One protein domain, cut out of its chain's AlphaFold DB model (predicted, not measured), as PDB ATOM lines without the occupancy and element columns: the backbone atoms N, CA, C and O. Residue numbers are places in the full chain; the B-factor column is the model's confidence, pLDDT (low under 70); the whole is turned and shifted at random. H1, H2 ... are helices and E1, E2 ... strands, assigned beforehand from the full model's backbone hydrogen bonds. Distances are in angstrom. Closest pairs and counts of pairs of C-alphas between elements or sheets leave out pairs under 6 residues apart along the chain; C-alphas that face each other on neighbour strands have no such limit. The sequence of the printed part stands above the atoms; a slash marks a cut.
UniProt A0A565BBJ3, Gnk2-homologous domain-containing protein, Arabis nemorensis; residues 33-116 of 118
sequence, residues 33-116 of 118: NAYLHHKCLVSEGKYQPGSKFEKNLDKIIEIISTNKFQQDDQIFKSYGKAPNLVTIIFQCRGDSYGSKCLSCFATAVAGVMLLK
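What this domain is: This is residues 33 to 116 of the 118 residues of the protein "Gnk2-homologous domain-containing protein" of Arabis nemorensis (UniProt A0A565BBJ3). A two-stranded hairpin, E1 and E2, has helix H1 packed over one face; H2 runs back beside H1, only loosely joined to it, towards the E2 side. Residues 33 to 51, before H1, form a long stretch with no named element. The 84 printed residues hold H1, E1, E2, H2 in that order, a mixed class with an antiparallel sheet; the whole is compact, radius of gyration of the C-alphas 13.4 A, spanning 36 by 26 by 18 A.

Where its parts are: Find C-alpha 52 at (-22.991, -25.074, -31.303); H1 runs from there to residue 65, 19.9 A. E1 is residues 74 to 79 and E2 86 to 91, each 16.6 A. H2, residues 99 to 116, runs 26.3 A to C-alpha 116 at (-20.562, -8.815, -34.233).

How they stand to each other: In the hairpin E1 and E2, look at N 75 and O 90, 2.8 A apart. The closest C-alphas of H1 and E1, Ile 60 and Tyr 79, are 6.0 A apart. H1, with residue 65 alone, and H2 only just touch, with 3 pairs of C-alphas within 8 A, the closest Ser 65 and Leu 102 at 6.8 A; they run opposite ways at a shallow tilt of 20 degrees. E1 and H2 are apart. Every O i to N i+4 pair is within hydrogen-bond range in H1, 12 of 14 in H2.

The domain as a whole: The C-alphas farthest apart, Gln 48 and Asp 95, are 37.6 A apart. The printed part has no cut, and no link between named elements is long. You will find pLDDT under 70 at residues 68 to 73 and 114 to 116.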
ATOM      1  N   ASN A  33     -29.673  -2.676 -52.328       85.06
ATOM      2  CA  ASN A  33     -29.617  -3.594 -51.180       85.06
ATOM      3  C   ASN A  33     -28.836  -2.978 -49.999       85.06
ATOM      4  O   ASN A  33     -28.150  -3.683 -49.269       85.06
ATOM      5  N   ALA A  34     -28.878  -1.655 -49.831       88.25
ATOM      6  CA  ALA A  34     -28.149  -0.964 -48.782       88.25
ATOM      7  C   ALA A  34     -28.651  -1.420 -47.408       88.25
ATOM      8  O   ALA A  34     -29.855  -1.469 -47.151       88.25
ATOM      9  N   TYR A  35     -27.714  -1.742 -46.522       89.00
ATOM     10  CA  TYR A  35     -28.028  -2.091 -45.147       89.00
ATOM     11  C   TYR A  35     -28.443  -0.837 -44.378       89.00
ATOM     12  O   TYR A  35     -27.666   0.112 -44.283       89.00
ATOM     13  N   LEU A  36     -29.670  -0.818 -43.855       89.81
ATOM     14  CA  LEU A  36     -30.251   0.393 -43.270       89.81
ATOM     15  C   LEU A  36     -29.999   0.495 -41.764       89.81
ATOM     16  O   LEU A  36     -29.462   1.489 -41.284       89.81
ATOM     17  N   HIS A  37     -30.418  -0.517 -41.007       89.00
ATOM     18  CA  HIS A  37     -30.358  -0.496 -39.549       89.00
ATOM     19  C   HIS A  37     -30.448  -1.910 -38.966       89.00
ATOM     20  O   HIS A  37     -30.852  -2.852 -39.648       89.00
ATOM     21  N   HIS A  38     -30.091  -2.044 -37.689       90.56
ATOM     22  CA  HIS A  38     -30.135  -3.293 -36.942       90.56
ATOM     23  C   HIS A  38     -30.373  -3.043 -35.460       90.56
ATOM     24  O   HIS A  38     -30.024  -1.994 -34.925       90.56
ATOM     25  N   LYS A  39     -30.919  -4.053 -34.786       89.38
ATOM     26  CA  LYS A  39     -31.090  -4.054 -33.338       89.38
ATOM     27  C   LYS A  39     -30.652  -5.400 -32.783       89.38
ATOM     28  O   LYS A  39     -31.184  -6.433 -33.180       89.38
ATOM     29  N   CYS A  40     -29.714  -5.373 -31.845       88.69
ATOM     30  CA  CYS A  40     -29.288  -6.545 -31.086       88.69
ATOM     31  C   CYS A  40     -29.906  -6.498 -29.684       88.69
ATOM     32  O   CYS A  40     -29.961  -5.436 -29.058       88.69
ATOM     33  N   LEU A  41     -30.370  -7.642 -29.175       88.75
ATOM     34  CA  LEU A  41     -30.789  -7.752 -27.778       88.75
ATOM     35  C   LEU A  41     -29.544  -7.895 -26.900       88.75
ATOM     36  O   LEU A  41     -28.993  -8.981 -26.764       88.75
ATOM     37  N   VAL A  42     -29.111  -6.786 -26.297       85.00
ATOM     38  CA  VAL A  42     -27.910  -6.746 -25.444       85.00
ATOM     39  C   VAL A  42     -28.046  -7.654 -24.214       85.00
ATOM     40  O   VAL A  42     -27.054  -8.218 -23.764       85.00
ATOM     41  N   SER A  43     -29.269  -7.846 -23.705       89.94
ATOM     42  CA  SER A  43     -29.553  -8.703 -22.545       89.94
ATOM     43  C   SER A  43     -29.213 -10.181 -22.762       89.94
ATOM     44  O   SER A  43     -28.888 -10.862 -21.796       89.94
ATOM     45  N   GLU A  44     -29.256 -10.667 -24.006       86.00
ATOM     46  CA  GLU A  44     -28.959 -12.067 -24.355       86.00
ATOM     47  C   GLU A  44     -27.454 -12.312 -24.579       86.00
ATOM     48  O   GLU A  44     -27.004 -13.452 -24.695       86.00
ATOM     49  N   GLY A  45     -26.656 -11.240 -24.630       87.81
ATOM     50  CA  GLY A  45     -25.212 -11.302 -24.825       87.81
ATOM     51  C   GLY A  45     -24.776 -11.721 -26.234       87.81
ATOM     52  O   GLY A  45     -25.515 -11.630 -27.216       87.81
ATOM     53  N   LYS A  46     -23.512 -12.148 -26.337       89.75
ATOM     54  CA  LYS A  46     -22.890 -12.670 -27.562       89.75
ATOM     55  C   LYS A  46     -22.633 -14.168 -27.382       89.75
ATOM     56  O   LYS A  46     -22.184 -14.601 -26.323       89.75
ATOM     57  N   TYR A  47     -22.896 -14.960 -28.417       90.31
ATOM     58  CA  TYR A  47     -22.535 -16.377 -28.409       90.31
ATOM     59  C   TYR A  47     -21.001 -16.536 -28.497       90.31
ATOM     60  O   TYR A  47     -20.297 -15.649 -28.980       90.31
ATOM     61  N   GLN A  48     -20.468 -17.677 -28.052       91.75
ATOM     62  CA  GLN A  48     -19.025 -17.947 -28.112       91.75
ATOM     63  C   GLN A  48     -18.581 -18.388 -29.522       91.75
ATOM     64  O   GLN A  48     -19.261 -19.231 -30.119       91.75
ATOM     65  N   PRO A  49     -17.433 -17.909 -30.036       91.94
ATOM     66  CA  PRO A  49     -16.862 -18.420 -31.281       91.94
ATOM     67  C   PRO A  49     -16.672 -19.945 -31.243       91.94
ATOM     68  O   PRO A  49     -16.239 -20.508 -30.239       91.94
ATOM     69  N   GLY A  50     -17.031 -20.630 -32.324       93.50
ATOM     70  CA  GLY A  50     -17.019 -22.087 -32.454       93.50
ATOM     71  C   GLY A  50     -18.156 -22.815 -31.728       93.50
ATOM     72  O   GLY A  50     -18.216 -24.052 -31.778       93.50
ATOM     73  N   SER A  51     -19.062 -22.089 -31.062       95.31
ATOM     74  CA  SER A  51     -20.179 -22.683 -30.321       95.31
ATOM     75  C   SER A  51     -21.136 -23.465 -31.220       95.31
ATOM     76  O   SER A  51     -21.227 -23.274 -32.435       95.31
ATOM     77  N   LYS A  52     -21.924 -24.351 -30.601       97.25
ATOM     78  CA  LYS A  52     -22.991 -25.074 -31.303       97.25
ATOM     79  C   LYS A  52     -24.060 -24.123 -31.853       97.25
ATOM     80  O   LYS A  52     -24.619 -24.408 -32.908       97.25
ATOM     81  N   PHE A  53     -24.319 -23.008 -31.170       95.00
ATOM     82  CA  PHE A  53     -25.203 -21.955 -31.662       95.00
ATOM     83  C   PHE A  53     -24.676 -21.338 -32.962       95.00
ATOM     84  O   PHE A  53     -25.426 -21.274 -33.929       95.00
ATOM     85  N   GLU A  54     -23.392 -20.966 -33.019       94.94
ATOM     86  CA  GLU A  54     -22.777 -20.422 -34.238       94.94
ATOM     87  C   GLU A  54     -22.877 -21.401 -35.408       94.94
ATOM     88  O   GLU A  54     -23.402 -21.055 -36.459       94.94
ATOM     89  N   LYS A  55     -22.507 -22.667 -35.193       96.31
ATOM     90  CA  LYS A  55     -22.604 -23.703 -36.235       96.31
ATOM     91  C   LYS A  55     -24.038 -23.904 -36.733       96.31
ATOM     92  O   LYS A  55     -24.260 -24.117 -37.922       96.31
ATOM     93  N   ASN A  56     -25.020 -23.846 -35.832       97.06
ATOM     94  CA  ASN A  56     -26.432 -23.935 -36.202       97.06
ATOM     95  C   ASN A  56     -26.891 -22.699 -36.990       97.06
ATOM     96  O   ASN A  56     -27.678 -22.848 -37.925       97.06
ATOM     97  N   LEU A  57     -26.398 -21.509 -36.629       95.00
ATOM     98  CA  LEU A  57     -26.663 -20.248 -37.318       95.00
ATOM     99  C   LEU A  57     -26.083 -20.256 -38.741       95.00
ATOM    100  O   LEU A  57     -26.792 -19.929 -39.692       95.00
ATOM    101  N   ASP A  58     -24.842 -20.703 -38.904       94.44
ATOM    102  CA  ASP A  58     -24.212 -20.839 -40.218       94.44
ATOM    103  C   ASP A  58     -24.980 -21.840 -41.085       94.44
ATOM    104  O   ASP A  58     -25.277 -21.571 -42.253       94.44
ATOM    105  N   LYS A  59     -25.394 -22.971 -40.496       94.94
ATOM    106  CA  LYS A  59     -26.105 -24.011 -41.240       94.94
ATOM    107  C   LYS A  59     -27.470 -23.554 -41.740       94.94
ATOM    108  O   LYS A  59     -27.841 -23.859 -42.873       94.94
ATOM    109  N   ILE A  60     -28.233 -22.827 -40.925       93.94
ATOM    110  CA  ILE A  60     -29.538 -22.318 -41.358       93.94
ATOM    111  C   ILE A  60     -29.398 -21.242 -42.444       93.94
ATOM    112  O   ILE A  60     -30.210 -21.212 -43.368       93.94
ATOM    113  N   ILE A  61     -28.349 -20.416 -42.395       93.31
ATOM    114  CA  ILE A  61     -28.054 -19.413 -43.429       93.31
ATOM    115  C   ILE A  61     -27.667 -20.075 -44.747       93.31
ATOM    116  O   ILE A  61     -28.155 -19.659 -45.798       93.31
ATOM    117  N   GLU A  62     -26.848 -21.125 -44.704       92.06
ATOM    118  CA  GLU A  62     -26.506 -21.940 -45.874       92.06
ATOM    119  C   GLU A  62     -27.778 -22.521 -46.514       92.06
ATOM    120  O   GLU A  62     -28.022 -22.324 -47.705       92.06
ATOM    121  N   ILE A  63     -28.647 -23.146 -45.707       89.69
ATOM    122  CA  ILE A  63     -29.923 -23.715 -46.169       89.69
ATOM    123  C   ILE A  63     -30.771 -22.651 -46.877       89.69
ATOM    124  O   ILE A  63     -31.295 -22.910 -47.960       89.69
ATOM    125  N   ILE A  64     -30.901 -21.454 -46.298       88.81
ATOM    126  CA  ILE A  64     -31.678 -20.360 -46.898       88.81
ATOM    127  C   ILE A  64     -31.023 -19.853 -48.188       88.81
ATOM    128  O   ILE A  64     -31.721 -19.647 -49.178       88.81
ATOM    129  N   SER A  65     -29.697 -19.714 -48.210       87.56
ATOM    130  CA  SER A  65     -28.945 -19.233 -49.381       87.56
ATOM    131  C   SER A  65     -29.060 -20.175 -50.579       87.56
ATOM    132  O   SER A  65     -29.066 -19.735 -51.725       87.56
ATOM    133  N   THR A  66     -29.168 -21.480 -50.322       84.69
ATOM    134  CA  THR A  66     -29.371 -22.500 -51.364       84.69
ATOM    135  C   THR A  66     -30.832 -22.684 -51.772       84.69
ATOM    136  O   THR A  66     -31.120 -23.420 -52.719       84.69
ATOM    137  N   ASN A  67     -31.771 -22.035 -51.078       76.38
ATOM    138  CA  ASN A  67     -33.185 -22.182 -51.374       76.38
ATOM    139  C   ASN A  67     -33.530 -21.460 -52.683       76.38
ATOM    140  O   ASN A  67     -33.152 -20.308 -52.908       76.38
ATOM    141  N   LYS A  68     -34.282 -22.129 -53.560       66.25
ATOM    142  CA  LYS A  68     -34.809 -21.487 -54.762       66.25
ATOM    143  C   LYS A  68     -36.024 -20.667 -54.331       66.25
ATOM    144  O   LYS A  68     -37.097 -21.226 -54.132       66.25
ATOM    145  N   PHE A  69     -35.853 -19.353 -54.173       65.50
ATOM    146  CA  PHE A  69     -36.935 -18.391 -53.920       65.50
ATOM    147  C   PHE A  69     -37.883 -18.343 -55.133       65.50
ATOM    148  O   PHE A  69     -37.753 -17.476 -55.997       65.50
ATOM    149  N   GLN A  70     -38.757 -19.346 -55.262       55.69
ATOM    150  CA  GLN A  70     -39.601 -19.539 -56.445       55.69
ATOM    151  C   GLN A  70     -40.921 -18.766 -56.378       55.69
ATOM    152  O   GLN A  70     -41.469 -18.469 -57.436       55.69
ATOM    153  N   GLN A  71     -41.404 -18.391 -55.186       54.56
ATOM    154  CA  GLN A  71     -42.601 -17.547 -55.056       54.56
ATOM    155  C   GLN A  71     -42.820 -16.955 -53.660       54.56
ATOM    156  O   GLN A  71     -43.345 -15.850 -53.574       54.56
ATOM    157  N   ASP A  72     -42.387 -17.642 -52.599       59.09
ATOM    158  CA  ASP A  72     -42.516 -17.127 -51.233       59.09
ATOM    159  C   ASP A  72     -41.496 -16.011 -50.971       59.09
ATOM    160  O   ASP A  72     -40.279 -16.218 -51.017       59.09
ATOM    161  N   ASP A  73     -42.013 -14.816 -50.696       67.06
ATOM    162  CA  ASP A  73     -41.251 -13.640 -50.281       67.06
ATOM    163  C   ASP A  73     -40.884 -13.686 -48.793       67.06
ATOM    164  O   ASP A  73     -40.076 -12.873 -48.344       67.06
ATOM    165  N   GLN A  74     -41.421 -14.652 -48.041       73.69
ATOM    166  CA  GLN A  74     -41.162 -14.849 -46.624       73.69
ATOM    167  C   GLN A  74     -40.636 -16.257 -46.329       73.69
ATOM    168  O   GLN A  74     -41.203 -17.273 -46.720       73.69
ATOM    169  N   ILE A  75     -39.548 -16.319 -45.569       81.94
ATOM    170  CA  ILE A  75     -38.961 -17.551 -45.059       81.94
ATOM    171  C   ILE A  75     -39.064 -17.546 -43.545       81.94
ATOM    172  O   ILE A  75     -38.520 -16.666 -42.883       81.94
ATOM    173  N   PHE A  76     -39.683 -18.592 -43.010       89.69
ATOM    174  CA  PHE A  76     -39.578 -18.982 -41.613       89.69
ATOM    175  C   PHE A  76     -38.823 -20.309 -41.540       89.69
ATOM    176  O   PHE A  76     -39.266 -21.317 -42.097       89.69
ATOM    177  N   LYS A  77     -37.666 -20.328 -40.876       90.38
ATOM    178  CA  LYS A  77     -36.925 -21.571 -40.622       90.38
ATOM    179  C   LYS A  77     -36.360 -21.587 -39.215       90.38
ATOM    180  O   LYS A  77     -35.910 -20.565 -38.703       90.38
ATOM    181  N   SER A  78     -36.284 -22.790 -38.660       95.06
ATOM    182  CA  SER A  78     -35.561 -23.069 -37.427       95.06
ATOM    183  C   SER A  78     -34.599 -24.236 -37.620       95.06
ATOM    184  O   SER A  78     -34.878 -25.156 -38.392       95.06
ATOM    185  N   TYR A  79     -33.468 -24.208 -36.921       96.12
ATOM    186  CA  TYR A  79     -32.451 -25.252 -36.978       96.12
ATOM    187  C   TYR A  79     -31.823 -25.497 -35.604       96.12
ATOM    188  O   TYR A  79     -31.526 -24.563 -34.855       96.12
ATOM    189  N   GLY A  80     -31.594 -26.770 -35.282       95.94
ATOM    190  CA  GLY A  80     -31.044 -27.200 -33.998       95.94
ATOM    191  C   GLY A  80     -32.110 -27.512 -32.945       95.94
ATOM    192  O   GLY A  80     -33.268 -27.779 -33.252       95.94
ATOM    193  N   LYS A  81     -31.683 -27.542 -31.680       96.44
ATOM    194  CA  LYS A  81     -32.519 -27.800 -30.496       96.44
ATOM    195  C   LYS A  81     -32.033 -26.927 -29.343       96.44
ATOM    196  O   LYS A  81     -30.854 -26.559 -29.322       96.44
ATOM    197  N   ALA A  82     -32.912 -26.652 -28.379       95.12
ATOM    198  CA  ALA A  82     -32.551 -25.933 -27.160       95.12
ATOM    199  C   ALA A  82     -31.321 -26.575 -26.472       95.12
ATOM    200  O   ALA A  82     -31.194 -27.804 -26.479       95.12
ATOM    201  N   PRO A  83     -30.385 -25.773 -25.930       93.00
ATOM    202  CA  PRO A  83     -30.403 -24.304 -25.865       93.00
ATOM    203  C   PRO A  83     -29.857 -23.603 -27.128       93.00
ATOM    204  O   PRO A  83     -29.829 -22.385 -27.186       93.00
ATOM    205  N   ASN A  84     -29.433 -24.344 -28.156       95.81
ATOM    206  CA  ASN A  84     -28.774 -23.802 -29.356       95.81
ATOM    207  C   ASN A  84     -29.728 -23.709 -30.562       95.81
ATOM    208  O   ASN A  84     -29.303 -23.901 -31.702       95.81
ATOM    209  N   LEU A  85     -31.027 -23.531 -30.317       96.56
ATOM    210  CA  LEU A  85     -32.017 -23.387 -31.382       96.56
ATOM    211  C   LEU A  85     -31.828 -22.023 -32.049       96.56
ATOM    212  O   LEU A  85     -31.781 -21.005 -31.366       96.56
ATOM    213  N   VAL A  86     -31.759 -22.011 -33.376       95.50
ATOM    214  CA  VAL A  86     -31.737 -20.781 -34.169       95.50
ATOM    215  C   VAL A  86     -33.021 -20.709 -34.968       95.50
ATOM    216  O   VAL A  86     -33.389 -21.687 -35.616       95.50
ATOM    217  N   THR A  87     -33.674 -19.552 -34.950       94.62
ATOM    218  CA  THR A  87     -34.848 -19.259 -35.775       94.62
ATOM    219  C   THR A  87     -34.569 -18.008 -36.593       94.62
ATOM    220  O   THR A  87     -34.133 -16.998 -36.045       94.62
ATOM    221  N   ILE A  88     -34.812 -18.078 -37.900       92.38
ATOM    222  CA  ILE A  88     -34.684 -16.960 -38.832       92.38
ATOM    223  C   ILE A  88     -36.038 -16.712 -39.479       92.38
ATOM    224  O   ILE A  88     -36.669 -17.629 -40.012       92.38
ATOM    225  N   ILE A  89     -36.434 -15.442 -39.459       91.69
ATOM    226  CA  ILE A  89     -37.491 -14.901 -40.300       91.69
ATOM    227  C   ILE A  89     -36.816 -13.957 -41.279       91.69
ATOM    228  O   ILE A  89     -36.106 -13.038 -40.872       91.69
ATOM    229  N   PHE A  90     -37.014 -14.198 -42.564       89.69
ATOM    230  CA  PHE A  90     -36.510 -13.336 -43.617       89.69
ATOM    231  C   PHE A  90     -37.655 -12.983 -44.552       89.69
ATOM    232  O   PHE A  90     -38.435 -13.858 -44.914       89.69
ATOM    233  N   GLN A  91     -37.757 -11.712 -44.926       89.75
ATOM    234  CA  GLN A  91     -38.802 -11.240 -45.817       89.75
ATOM    235  C   GLN A  91     -38.213 -10.287 -46.848       89.75
ATOM    236  O   GLN A  91     -37.591  -9.280 -46.508       89.75
ATOM    237  N   CYS A  92     -38.421 -10.616 -48.114       87.94
ATOM    238  CA  CYS A  92     -38.147  -9.735 -49.228       87.94
ATOM    239  C   CYS A  92     -39.311  -8.778 -49.453       87.94
ATOM    240  O   CYS A  92     -40.443  -9.005 -49.035       87.94
ATOM    241  N   ARG A  93     -39.030  -7.681 -50.151       87.19
ATOM    242  CA  ARG A  93     -40.090  -6.819 -50.664       87.19
ATOM    243  C   ARG A  93     -40.915  -7.615 -51.683       87.19
ATOM    244  O   ARG A  93     -40.326  -8.308 -52.503       87.19
ATOM    245  N   GLY A  94     -42.241  -7.484 -51.672       85.06
ATOM    246  CA  GLY A  94     -43.134  -8.332 -52.483       85.06
ATOM    247  C   GLY A  94     -42.956  -8.241 -54.009       85.06
ATOM    248  O   GLY A  94     -43.429  -9.100 -54.741       85.06
ATOM    249  N   ASP A  95     -42.245  -7.233 -54.516       82.25
ATOM    250  CA  ASP A  95     -41.870  -7.093 -55.932       82.25
ATOM    251  C   ASP A  95     -40.436  -7.587 -56.240       82.25
ATOM    252  O   ASP A  95     -39.936  -7.444 -57.358       82.25
ATOM    253  N   SER A  96     -39.742  -8.135 -55.241       82.06
ATOM    254  CA  SER A  96     -38.345  -8.561 -55.291       82.06
ATOM    255  C   SER A  96     -38.261 -10.062 -55.045       82.06
ATOM    256  O   SER A  96     -38.291 -10.523 -53.912       82.06
ATOM    257  N   TYR A  97     -38.123 -10.828 -56.124       82.50
ATOM    258  CA  TYR A  97     -38.142 -12.292 -56.120       82.50
ATOM    259  C   TYR A  97     -36.863 -12.880 -56.731       82.50
ATOM    260  O   TYR A  97     -36.041 -12.166 -57.322       82.50
ATOM    261  N   GLY A  98     -36.672 -14.193 -56.573       84.00
ATOM    262  CA  GLY A  98     -35.534 -14.919 -57.138       84.00
ATOM    263  C   GLY A  98     -34.180 -14.346 -56.704       84.00
ATOM    264  O   GLY A  98     -33.916 -14.158 -55.516       84.00
ATOM    265  N   SER A  99     -33.312 -14.043 -57.674       85.31
ATOM    266  CA  SER A  99     -31.945 -13.560 -57.422       85.31
ATOM    267  C   SER A  99     -31.883 -12.198 -56.722       85.31
ATOM    268  O   SER A  99     -30.957 -11.962 -55.947       85.31
ATOM    269  N   LYS A 100     -32.870 -11.314 -56.934       86.12
ATOM    270  CA  LYS A 100     -32.943 -10.017 -56.235       86.12
ATOM    271  C   LYS A 100     -33.150 -10.219 -54.737       86.12
ATOM    272  O   LYS A 100     -32.446  -9.617 -53.928       86.12
ATOM    273  N   CYS A 101     -34.076 -11.111 -54.393       88.19
ATOM    274  CA  CYS A 101     -34.358 -11.485 -53.014       88.19
ATOM    275  C   CYS A 101     -33.143 -12.155 -52.356       88.19
ATOM    276  O   CYS A 101     -32.727 -11.759 -51.268       88.19
ATOM    277  N   LEU A 102     -32.497 -13.086 -53.065       87.56
ATOM    278  CA  LEU A 102     -31.290 -13.760 -52.586       87.56
ATOM    279  C   LEU A 102     -30.122 -12.783 -52.349       87.56
ATOM    280  O   LEU A 102     -29.419 -12.887 -51.347       87.56
ATOM    281  N   SER A 103     -29.925 -11.801 -53.233       89.75
ATOM    282  CA  SER A 103     -28.899 -10.765 -53.047       89.75
ATOM    283  C   SER A 103     -29.192  -9.873 -51.832       89.75
ATOM    284  O   SER A 103     -28.274  -9.521 -51.085       89.75
ATOM    285  N   CYS A 104     -30.468  -9.553 -51.588       90.56
ATOM    286  CA  CYS A 104     -30.893  -8.842 -50.384       90.56
ATOM    287  C   CYS A 104     -30.615  -9.672 -49.120       90.56
ATOM    288  O   CYS A 104     -30.027  -9.155 -48.172       90.56
ATOM    289  N   PHE A 105     -30.928 -10.975 -49.136       90.69
ATOM    290  CA  PHE A 105     -30.612 -11.891 -48.036       90.69
ATOM    291  C   PHE A 105     -29.116 -11.896 -47.713       90.69
ATOM    292  O   PHE A 105     -28.734 -11.696 -46.561       90.69
ATOM    293  N   ALA A 106     -28.266 -12.056 -48.731       91.50
ATOM    294  CA  ALA A 106     -26.816 -12.053 -48.560       91.50
ATOM    295  C   ALA A 106     -26.314 -10.740 -47.938       91.50
ATOM    296  O   ALA A 106     -25.470 -10.759 -47.044       91.50
ATOM    297  N   THR A 107     -26.877  -9.603 -48.358       92.50
ATOM    298  CA  THR A 107     -26.499  -8.295 -47.809       92.50
ATOM    299  C   THR A 107     -26.979  -8.116 -46.368       92.50
ATOM    300  O   THR A 107     -26.236  -7.605 -45.529       92.50
ATOM    301  N   ALA A 108     -28.189  -8.579 -46.046       92.00
ATOM    302  CA  ALA A 108     -28.723  -8.553 -44.688       92.00
ATOM    303  C   ALA A 108     -27.893  -9.426 -43.737       92.00
ATOM    304  O   ALA A 108     -27.540  -8.973 -42.649       92.00
ATOM    305  N   VAL A 109     -27.532 -10.645 -44.162       92.31
ATOM    306  CA  VAL A 109     -26.635 -11.531 -43.410       92.31
ATOM    307  C   VAL A 109     -25.288 -10.852 -43.203       92.31
ATOM    308  O   VAL A 109     -24.851 -10.751 -42.065       92.31
ATOM    309  N   ALA A 110     -24.659 -10.324 -44.255       90.75
ATOM    310  CA  ALA A 110     -23.385  -9.625 -44.121       90.75
ATOM    311  C   ALA A 110     -23.479  -8.468 -43.114       90.75
ATOM    312  O   ALA A 110     -22.656  -8.389 -42.209       90.75
ATOM    313  N   GLY A 111     -24.510  -7.625 -43.197       89.25
ATOM    314  CA  GLY A 111     -24.688  -6.513 -42.262       89.25
ATOM    315  C   GLY A 111     -24.880  -6.970 -40.812       89.25
ATOM    316  O   GLY A 111     -24.163  -6.509 -39.930       89.25
ATOM    317  N   VAL A 112     -25.782  -7.927 -40.557       86.31
ATOM    318  CA  VAL A 112     -26.045  -8.436 -39.194       86.31
ATOM    319  C   VAL A 112     -24.833  -9.189 -38.624       86.31
ATOM    320  O   VAL A 112     -24.584  -9.137 -37.421       86.31
ATOM    321  N   MET A 113     -24.071  -9.885 -39.469       81.62
ATOM    322  CA  MET A 113     -22.904 -10.670 -39.061       81.62
ATOM    323  C   MET A 113     -21.649  -9.821 -38.843       81.62
ATOM    324  O   MET A 113     -20.919 -10.064 -37.887       81.62
ATOM    325  N   LEU A 114     -21.390  -8.819 -39.690       66.06
ATOM    326  CA  LEU A 114     -20.187  -7.976 -39.606       66.06
ATOM    327  C   LEU A 114     -20.185  -7.071 -38.371       66.06
ATOM    328  O   LEU A 114     -19.127  -6.722 -37.854       66.06
ATOM    329  N   LEU A 115     -21.362  -6.745 -37.841       56.66
ATOM    330  CA  LEU A 115     -21.501  -5.927 -36.638       56.66
ATOM    331  C   LEU A 115     -21.276  -6.707 -35.333       56.66
ATOM    332  O   LEU A 115     -21.333  -6.130 -34.254       56.66
ATOM    333  N   LYS A 116     -20.938  -8.003 -35.405       50.81
ATOM    334  CA  LYS A 116     -20.562  -8.815 -34.233       50.81
ATOM    335  C   LYS A 116     -19.252  -8.367 -33.569       50.81
ATOM    336  O   LYS A 116     -19.016  -8.701 -32.404       50.81
TER     337      LYS A 116